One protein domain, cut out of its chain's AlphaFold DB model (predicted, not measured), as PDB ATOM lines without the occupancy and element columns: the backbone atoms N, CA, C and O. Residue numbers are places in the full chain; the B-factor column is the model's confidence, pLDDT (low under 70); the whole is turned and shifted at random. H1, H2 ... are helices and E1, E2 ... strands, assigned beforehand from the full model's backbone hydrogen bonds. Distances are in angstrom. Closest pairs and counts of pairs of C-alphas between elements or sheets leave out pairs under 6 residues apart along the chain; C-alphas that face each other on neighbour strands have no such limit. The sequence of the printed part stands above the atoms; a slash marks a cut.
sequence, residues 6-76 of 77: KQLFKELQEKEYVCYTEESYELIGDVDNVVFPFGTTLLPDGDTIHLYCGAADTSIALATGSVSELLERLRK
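What this domain is: This is residues 6 to 76 of the 77 residues of an uncharacterized protein of Leptospira stimsonii (UniProt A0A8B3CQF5). A strongly twisted sheet of three strands, E1 E2 E3 in that order, has the short helix H1 at one end and H2 at the other. It is a meander, each strand the antiparallel neighbour of the one before; residues 6 to 7 pair, parallel, with 63 to 64 of E3. The printed part has 71 residues, of which 36 are in named elements, two helices and three strands in the order H1 E1 E2 E3 H2 along the chain, and residues 6 to 23 are a long stretch with no named element; the class is mixed, helices and strands, and the whole is compact, with a radius of gyration of the C-alphas of 12.6 A and spans of 35 by 27 by 16 A.

How they stand to each other: E2, residues 48 to 55, forms hairpins with E1, residues 35 to 42, at 154 degrees (N 36 to O 54, 2.9 A), and E3, residues 59 to 66, at 155 degrees (N 51 to O 63, 2.8 A). H1, residues 24 to 27, is on the sheet, over none of its strands; its closest C-alphas to E2 are Glu 26 and Ala 55, 4.5 A. H2, residues 67 to 74, only grazes the sheet with residues 67 to 70. Every O i to N i+4 pair in H2 is within hydrogen-bond range; H1 is too short for one.

Where its parts are: E1, E2 and E3 measure 20.3, 21.5 and 23.2 A; E1 bends by 61 degrees at residue 38. H1 begins at C-alpha 24 (132.633, 140.467, 183.556); H2 ends at C-alpha 74 (152.646, 152.778, 167.101).

The domain as a whole: The C-alphas farthest apart, Asp 30 and Lys 76, are 36.4 A apart. The printed part has no cut and no long link; pLDDT is under 70 in residues 6 to 16.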
ATOM      1  N   LYS A   6     145.339 138.442 181.438       58.16
ATOM      2  CA  LYS A   6     145.038 138.535 180.005       58.16
ATOM      3  C   LYS A   6     146.319 138.670 179.190       58.16
ATOM      4  O   LYS A   6     147.253 139.375 179.571       58.16
ATOM      5  N   GLN A   7     146.362 138.037 178.021       57.16
ATOM      6  CA  GLN A   7     147.424 138.317 177.059       57.16
ATOM      7  C   GLN A   7     147.055 139.600 176.309       57.16
ATOM      8  O   GLN A   7     146.090 139.615 175.551       57.16
ATOM      9  N   LEU A   8     147.861 140.647 176.473       54.81
ATOM     10  CA  LEU A   8     147.653 141.995 175.931       54.81
ATOM     11  C   LEU A   8     147.503 141.998 174.398       54.81
ATOM     12  O   LEU A   8     146.968 142.944 173.837       54.81
ATOM     13  N   PHE A   9     147.935 140.926 173.722       52.59
ATOM     14  CA  PHE A   9     147.999 140.842 172.262       52.59
ATOM     15  C   PHE A   9     147.235 139.694 171.611       52.59
ATOM     16  O   PHE A   9     147.086 139.696 170.390       52.59
ATOM     17  N   LYS A  10     146.714 138.720 172.368       43.97
ATOM     18  CA  LYS A  10     146.055 137.558 171.740       43.97
ATOM     19  C   LYS A  10     144.692 137.910 171.125       43.97
ATOM     20  O   LYS A  10     144.220 137.177 170.265       43.97
ATOM     21  N   GLU A  11     144.113 139.049 171.510       44.56
ATOM     22  CA  GLU A  11     142.762 139.486 171.117       44.56
ATOM     23  C   GLU A  11     142.739 140.816 170.333       44.56
ATOM     24  O   GLU A  11     141.699 141.229 169.828       44.56
ATOM     25  N   LEU A  12     143.893 141.462 170.103       49.53
ATOM     26  CA  LEU A  12     143.984 142.727 169.346       49.53
ATOM     27  C   LEU A  12     143.908 142.571 167.818       49.53
ATOM     28  O   LEU A  12     144.244 143.503 167.092       49.53
ATOM     29  N   GLN A  13     143.465 141.418 167.313       48.09
ATOM     30  CA  GLN A  13     143.376 141.161 165.870       48.09
ATOM     31  C   GLN A  13     142.417 142.132 165.144       48.09
ATOM     32  O   GLN A  13     142.584 142.326 163.945       48.09
ATOM     33  N   GLU A  14     141.482 142.794 165.847       47.03
ATOM     34  CA  GLU A  14     140.543 143.761 165.240       47.03
ATOM     35  C   GLU A  14     140.432 145.136 165.934       47.03
ATOM     36  O   GLU A  14     139.860 146.057 165.353       47.03
ATOM     37  N   LYS A  15     140.964 145.329 167.152       54.09
ATOM     38  CA  LYS A  15     140.757 146.570 167.929       54.09
ATOM     39  C   LYS A  15     142.019 147.442 167.994       54.09
ATOM     40  O   LYS A  15     143.115 146.981 168.310       54.09
ATOM     41  N   GLU A  16     141.835 148.736 167.724       68.38
ATOM     42  CA  GLU A  16     142.878 149.777 167.753       68.38
ATOM     43  C   GLU A  16     143.316 150.153 169.186       68.38
ATOM     44  O   GLU A  16     144.389 150.714 169.393       68.38
ATOM     45  N   TYR A  17     142.513 149.789 170.189       71.69
ATOM     46  CA  TYR A  17     142.720 150.143 171.593       71.69
ATOM     47  C   TYR A  17     143.504 149.071 172.351       71.69
ATOM     48  O   TYR A  17     143.142 147.901 172.327       71.69
ATOM     49  N   VAL A  18     144.532 149.489 173.095       74.50
ATOM     50  CA  VAL A  18     145.355 148.609 173.950       74.50
ATOM     51  C   VAL A  18     144.582 148.086 175.168       74.50
ATOM     52  O   VAL A  18     144.860 146.997 175.661       74.50
ATOM     53  N   CYS A  19     143.603 148.851 175.652       76.88
ATOM     54  CA  CYS A  19     142.745 148.479 176.772       76.88
ATOM     55  C   CYS A  19     141.289 148.718 176.385       76.88
ATOM     56  O   CYS A  19     140.930 149.823 175.982       76.88
ATOM     57  N   TYR A  20     140.458 147.692 176.515       82.44
ATOM     58  CA  TYR A  20     139.021 147.767 176.290       82.44
ATOM     59  C   TYR A  20     138.322 146.768 177.225       82.44
ATOM     60  O   TYR A  20     138.951 145.839 177.729       82.44
ATOM     61  N   THR A  21     137.029 146.966 177.469       84.19
ATOM     62  CA  THR A  21     136.220 146.107 178.345       84.19
ATOM     63  C   THR A  21     135.724 144.872 177.592       84.19
ATOM     64  O   THR A  21     135.112 145.007 176.530       84.19
ATOM     65  N   GLU A  22     135.928 143.683 178.146       86.56
ATOM     66  CA  GLU A  22     135.399 142.416 177.614       86.56
ATOM     67  C   GLU A  22     134.959 141.456 178.718       86.56
ATOM     68  O   GLU A  22     133.956 140.762 178.569       86.56
ATOM     69  N   GLU A  23     135.675 141.432 179.841       87.06
ATOM     70  CA  GLU A  23     135.391 140.490 180.918       87.06
ATOM     71  C   GLU A  23     134.369 141.033 181.906       87.06
ATOM     72  O   GLU A  23     134.254 142.237 182.136       87.06
ATOM     73  N   SER A  24     133.660 140.118 182.566       90.62
ATOM     74  CA  SER A  24     132.633 140.467 183.556       90.62
ATOM     75  C   SER A  24     133.127 141.428 184.647       90.62
ATOM     76  O   SER A  24     132.385 142.323 185.041       90.62
ATOM     77  N   TYR A  25     134.385 141.300 185.079       87.38
ATOM     78  CA  TYR A  25     134.998 142.159 186.098       87.38
ATOM     79  C   TYR A  25     135.400 143.560 185.583       87.38
ATOM     80  O   TYR A  25     135.814 144.403 186.371       87.38
ATOM     81  N   GLU A  26     135.314 143.806 184.273       88.88
ATOM     82  CA  GLU A  26     135.536 145.108 183.614       88.88
ATOM     83  C   GLU A  26     134.208 145.784 183.252       88.88
ATOM     84  O   GLU A  26     134.128 147.004 183.116       88.88
ATOM     85  N   LEU A  27     133.163 144.972 183.074       91.94
ATOM     86  CA  LEU A  27     131.821 145.414 182.714       91.94
ATOM     87  C   LEU A  27     130.985 145.791 183.937       91.94
ATOM     88  O   LEU A  27     130.134 146.665 183.809       91.94
ATOM     89  N   ILE A  28     131.218 145.146 185.086       94.25
ATOM     90  CA  ILE A  28     130.390 145.288 186.290       94.25
ATOM     91  C   ILE A  28     131.261 145.622 187.503       94.25
ATOM     92  O   ILE A  28     132.170 144.858 187.841       94.25
ATOM     93  N   GLY A  29     130.938 146.716 188.192       92.75
ATOM     94  CA  GLY A  29     131.622 147.135 189.416       92.75
ATOM     95  C   GLY A  29     131.063 148.432 190.005       92.75
ATOM     96  O   GLY A  29     129.929 148.809 189.730       92.75
ATOM     97  N   ASP A  30     131.862 149.124 190.816       95.25
ATOM     98  CA  ASP A  30     131.534 150.461 191.327       95.25
ATOM     99  C   ASP A  30     131.337 151.475 190.184       95.25
ATOM    100  O   ASP A  30     130.495 152.372 190.282       95.25
ATOM    101  N   VAL A  31     132.073 151.301 189.079       94.69
ATOM    102  CA  VAL A  31     131.854 152.025 187.821       94.69
ATOM    103  C   VAL A  31     131.858 151.037 186.656       94.69
ATOM    104  O   VAL A  31     132.905 150.538 186.256       94.69
ATOM    105  N   ASP A  32     130.682 150.767 186.092       94.56
ATOM    106  CA  ASP A  32     130.514 149.811 184.995       94.56
ATOM    107  C   ASP A  32     131.239 150.234 183.706       94.56
ATOM    108  O   ASP A  32     131.309 151.416 183.360       94.56
ATOM    109  N   ASN A  33     131.669 149.240 182.924       91.94
ATOM    110  CA  ASN A  33     132.305 149.404 181.609       91.94
ATOM    111  C   ASN A  33     133.579 150.271 181.635       91.94
ATOM    112  O   ASN A  33     133.773 151.133 180.772       91.94
ATOM    113  N   VAL A  34     134.473 150.017 182.594       91.06
ATOM    114  CA  VAL A  34     135.743 150.744 182.726       91.06
ATOM    115  C   VAL A  34     136.933 149.789 182.772       91.06
ATOM    116  O   VAL A  34     136.983 148.857 183.574       91.06
ATOM    117  N   VAL A  35     137.942 150.091 181.949       90.88
ATOM    118  CA  VAL A  35     139.318 149.597 182.095       90.88
ATOM    119  C   VAL A  35     140.251 150.801 182.056       90.88
ATOM    120  O   VAL A  35     140.278 151.527 181.062       90.88
ATOM    121  N   PHE A  36     141.022 151.016 183.122       91.31
ATOM    122  CA  PHE A  36     141.916 152.166 183.243       91.31
ATOM    123  C   PHE A  36     143.356 151.736 183.573       91.31
ATOM    124  O   PHE A  36     143.598 151.214 184.664       91.31
ATOM    125  N   PRO A  37     144.336 151.941 182.675       90.19
ATOM    126  CA  PRO A  37     145.731 151.602 182.949       90.19
ATOM    127  C   PRO A  37     146.342 152.567 183.976       90.19
ATOM    128  O   PRO A  37     146.233 153.782 183.824       90.19
ATOM    129  N   PHE A  38     147.029 152.043 184.998       88.62
ATOM    130  CA  PHE A  38     147.646 152.878 186.044       88.62
ATOM    131  C   PHE A  38     149.096 152.515 186.397       88.62
ATOM    132  O   PHE A  38     149.763 153.294 187.079       88.62
ATOM    133  N   GLY A  39     149.613 151.364 185.958       91.94
ATOM    134  CA  GLY A  39     150.984 150.960 186.273       91.94
ATOM    135  C   GLY A  39     151.562 149.975 185.270       91.94
ATOM    136  O   GLY A  39     150.832 149.190 184.671       91.94
ATOM    137  N   THR A  40     152.883 149.997 185.102       94.12
ATOM    138  CA  THR A  40     153.600 149.061 184.232       94.12
ATOM    139  C   THR A  40     154.889 148.563 184.869       94.12
ATOM    140  O   THR A  40     155.553 149.291 185.609       94.12
ATOM    141  N   THR A  41     155.271 147.325 184.559       96.31
ATOM    142  CA  THR A  41     156.613 146.800 184.836       96.31
ATOM    143  C   THR A  41     157.194 146.149 183.585       96.31
ATOM    144  O   THR A  41     156.486 145.486 182.831       96.31
ATOM    145  N   LEU A  42     158.488 146.373 183.349       96.50
ATOM    146  CA  LEU A  42     159.260 145.696 182.308       96.50
ATOM    147  C   LEU A  42     160.001 144.527 182.952       96.50
ATOM    148  O   LEU A  42     160.666 144.701 183.979       96.50
ATOM    149  N   LEU A  43     159.869 143.344 182.370       95.69
ATOM    150  CA  LEU A  43     160.532 142.150 182.871       95.69
ATOM    151  C   LEU A  43     162.025 142.151 182.495       95.69
ATOM    152  O   LEU A  43     162.450 142.888 181.603       95.69
ATOM    153  N   PRO A  44     162.852 141.321 183.163       97.38
ATOM    154  CA  PRO A  44     164.298 141.287 182.930       97.38
ATOM    155  C   PRO A  44     164.727 140.887 181.512       97.38
ATOM    156  O   PRO A  44     165.888 141.087 181.164       97.38
ATOM    157  N   ASP A  45     163.824 140.320 180.707       96.12
ATOM    158  CA  ASP A  45     164.075 140.024 179.290       96.12
ATOM    159  C   ASP A  45     164.166 141.289 178.416       96.12
ATOM    160  O   ASP A  45     164.630 141.216 177.280       96.12
ATOM    161  N   GLY A  46     163.778 142.448 178.959       96.06
ATOM    162  CA  GLY A  46     163.837 143.737 178.284       96.06
ATOM    163  C   GLY A  46     162.732 143.954 177.253       96.06
ATOM    164  O   GLY A  46     162.773 144.966 176.556       96.06
ATOM    165  N   ASP A  47     161.754 143.050 177.161       95.69
ATOM    166  CA  ASP A  47     160.681 143.132 176.170       95.69
ATOM    167  C   ASP A  47     159.299 142.860 176.763       95.69
ATOM    168  O   ASP A  47     158.349 143.556 176.410       95.69
ATOM    169  N   THR A  48     159.162 141.920 177.697       95.00
ATOM    170  CA  THR A  48     157.856 141.593 178.270       95.00
ATOM    171  C   THR A  48     157.394 142.707 179.207       95.00
ATOM    172  O   THR A  48     158.052 143.028 180.197       95.00
ATOM    173  N   ILE A  49     156.232 143.289 178.916       94.00
ATOM    174  CA  ILE A  49     155.580 144.311 179.731       94.00
ATOM    175  C   ILE A  49     154.370 143.726 180.454       94.00
ATOM    176  O   ILE A  49     153.510 143.087 179.852       94.00
ATOM    177  N   HIS A  50     154.287 143.991 181.750       94.06
ATOM    178  CA  HIS A  50     153.079 143.843 182.549       94.06
ATOM    179  C   HIS A  50     152.396 145.204 182.650       94.06
ATOM    180  O   HIS A  50     153.015 146.172 183.092       94.06
ATOM    181  N   LEU A  51     151.132 145.280 182.250       92.00
ATOM    182  CA  LEU A  51     150.277 146.455 182.357       92.00
ATOM    183  C   LEU A  51     149.174 146.177 183.378       92.00
ATOM    184  O   LEU A  51     148.332 145.303 183.180       92.00
ATOM    185  N   TYR A  52     149.188 146.931 184.470       92.44
ATOM    186  CA  TYR A  52     148.194 146.859 185.529       92.44
ATOM    187  C   TYR A  52     147.065 147.843 185.238       92.44
ATOM    188  O   TYR A  52     147.291 149.051 185.086       92.44
ATOM    189  N   CYS A  53     145.850 147.310 185.191       91.88
ATOM    190  CA  CYS A  53     144.643 148.057 184.877       91.88
ATOM    191  C   CYS A  53     143.648 147.964 186.031       91.88
ATOM    192  O   CYS A  53     143.417 146.887 186.575       91.88
ATOM    193  N   GLY A  54     143.034 149.088 186.390       92.69
ATOM    194  CA  GLY A  54     141.805 149.088 187.172       92.69
ATOM    195  C   GLY A  54     140.662 148.589 186.295       92.69
ATOM    196  O   GLY A  54     140.569 148.984 185.133       92.69
ATOM    197  N   ALA A  55     139.829 147.711 186.838       92.12
ATOM    198  CA  ALA A  55     138.679 147.135 186.162       92.12
ATOM    199  C   ALA A  55     137.410 147.424 186.970       92.12
ATOM    200  O   ALA A  55     137.317 147.059 188.147       92.12
ATOM    201  N   ALA A  56     136.489 148.142 186.326       94.50
ATOM    202  CA  ALA A  56     135.229 148.628 186.878       94.50
ATOM    203  C   ALA A  56     135.342 149.324 188.254       94.50
ATOM    204  O   ALA A  56     134.502 149.120 189.130       94.50
ATOM    205  N   ASP A  57     136.438 150.058 188.496       93.12
ATOM    206  CA  ASP A  57     136.815 150.649 189.798       93.12
ATOM    207  C   ASP A  57     136.747 149.679 190.999       93.12
ATOM    208  O   ASP A  57     136.673 150.087 192.152       93.12
ATOM    209  N   THR A  58     136.823 148.370 190.736       92.56
ATOM    210  CA  THR A  58     136.558 147.316 191.729       92.56
ATOM    211  C   THR A  58     137.713 146.331 191.846       92.56
ATOM    212  O   THR A  58     138.031 145.845 192.932       92.56
ATOM    213  N   SER A  59     138.346 146.008 190.721       91.38
ATOM    214  CA  SER A  59     139.374 144.973 190.630       91.38
ATOM    215  C   SER A  59     140.638 145.500 189.962       91.38
ATOM    216  O   SER A  59     140.624 146.512 189.268       91.38
ATOM    217  N   ILE A  60     141.744 144.784 190.160       91.56
ATOM    218  CA  ILE A  60     142.982 144.995 189.408       91.56
ATOM    219  C   ILE A  60     143.131 143.827 188.436       91.56
ATOM    220  O   ILE A  60     143.121 142.670 188.855       91.56
ATOM    221  N   ALA A  61     143.282 144.148 187.157       89.56
ATOM    222  CA  ALA A  61     143.600 143.221 186.085       89.56
ATOM    223  C   ALA A  61     145.060 143.387 185.654       89.56
ATOM    224  O   ALA A  61     145.647 144.466 185.792       89.56
ATOM    225  N   LEU A  62     145.636 142.317 185.110       90.31
ATOM    226  CA  LEU A  62     146.981 142.317 184.556       90.31
ATOM    227  C   LEU A  62     146.920 141.888 183.094       90.31
ATOM    228  O   LEU A  62     146.427 140.806 182.774       90.31
ATOM    229  N   ALA A  63     147.457 142.728 182.220       88.69
ATOM    230  CA  ALA A  63     147.668 142.402 180.824       88.69
ATOM    231  C   ALA A  63     149.173 142.253 180.541       88.69
ATOM    232  O   ALA A  63     149.967 143.103 180.941       88.69
ATOM    233  N   THR A  64     149.565 141.192 179.832       90.44
ATOM    234  CA  THR A  64     150.974 140.912 179.495       90.44
ATOM    235  C   THR A  64     151.230 141.023 178.000       90.44
ATOM    236  O   THR A  64     150.561 140.362 177.202       90.44
ATOM    237  N   GLY A  65     152.206 141.842 177.616       90.31
ATOM    238  CA  GLY A  65     152.583 142.091 176.227       90.31
ATOM    239  C   GLY A  65     154.092 142.209 176.033       90.31
ATOM    240  O   GLY A  65     154.873 141.867 176.909       90.31
ATOM    241  N   SER A  66     154.481 142.737 174.882       92.62
ATOM    242  CA  SER A  66     155.837 142.977 174.386       92.62
ATOM    243  C   SER A  66     155.969 144.451 173.992       92.62
ATOM    244  O   SER A  66     155.113 145.013 173.300       92.62
ATOM    245  N   VAL A  67     157.038 145.097 174.452       93.62
ATOM    246  CA  VAL A  67     157.336 146.500 174.149       93.62
ATOM    247  C   VAL A  67     157.702 146.668 172.680       93.62
ATOM    248  O   VAL A  67     157.270 147.638 172.053       93.62
ATOM    249  N   SER A  68     158.481 145.745 172.115       94.12
ATOM    250  CA  SER A  68     158.884 145.814 170.709       94.12
ATOM    251  C   SER A  68     157.681 145.746 169.765       94.12
ATOM    252  O   SER A  68     157.575 146.592 168.873       94.12
ATOM    253  N   GLU A  69     156.730 144.842 170.016       90.81
ATOM    254  CA  GLU A  69     155.485 144.745 169.244       90.81
ATOM    255  C   GLU A  69     154.637 146.022 169.368       90.81
ATOM    256  O   GLU A  69     154.158 146.562 168.366       90.81
ATOM    257  N   LEU A  70     154.498 146.565 170.585       88.44
ATOM    258  CA  LEU A  70     153.759 147.807 170.820       88.44
ATOM    259  C   LEU A  70     154.365 148.987 170.043       88.44
ATOM    260  O   LEU A  70     153.644 149.732 169.376       88.44
ATOM    261  N   LEU A  71     155.689 149.152 170.099       91.38
ATOM    262  CA  LEU A  71     156.395 150.223 169.392       91.38
ATOM    263  C   LEU A  71     156.320 150.064 167.873       91.38
ATOM    264  O   LEU A  71     156.211 151.061 167.160       91.38
ATOM    265  N   GLU A  72     156.382 148.834 167.363       90.88
ATOM    266  CA  GLU A  72     156.214 148.574 165.935       90.88
ATOM    267  C   GLU A  72     154.823 149.003 165.453       90.88
ATOM    268  O   GLU A  72     154.706 149.634 164.401       90.88
ATOM    269  N   ARG A  73     153.780 148.723 166.239       84.31
ATOM    270  CA  ARG A  73     152.405 149.123 165.917       84.31
ATOM    271  C   ARG A  73     152.207 150.634 165.965       84.31
ATOM    272  O   ARG A  73     151.639 151.181 165.027       84.31
ATOM    273  N   LEU A  74     152.728 151.313 166.989       85.94
ATOM    274  CA  LEU A  74     152.646 152.778 167.101       85.94
ATOM    275  C   LEU A  74     153.338 153.507 165.942       85.94
ATOM    276  O   LEU A  74     152.933 154.600 165.575       85.94
ATOM    277  N   ARG A  75     154.378 152.912 165.347       88.19
ATOM    278  CA  ARG A  75     155.059 153.471 164.165       88.19
ATOM    279  C   ARG A  75     154.291 153.272 162.857       88.19
ATOM    280  O   ARG A  75     154.664 153.884 161.860       88.19
ATOM    281  N   LYS A  76     153.310 152.366 162.830       79.75
ATOM    282  CA  LYS A  76     152.498 152.032 161.649       79.75
ATOM    283  C   LYS A  76     151.173 152.811 161.585       79.75
ATOM    284  O   LYS A  76     150.486 152.683 160.574       79.75
TER     285      LYS A  76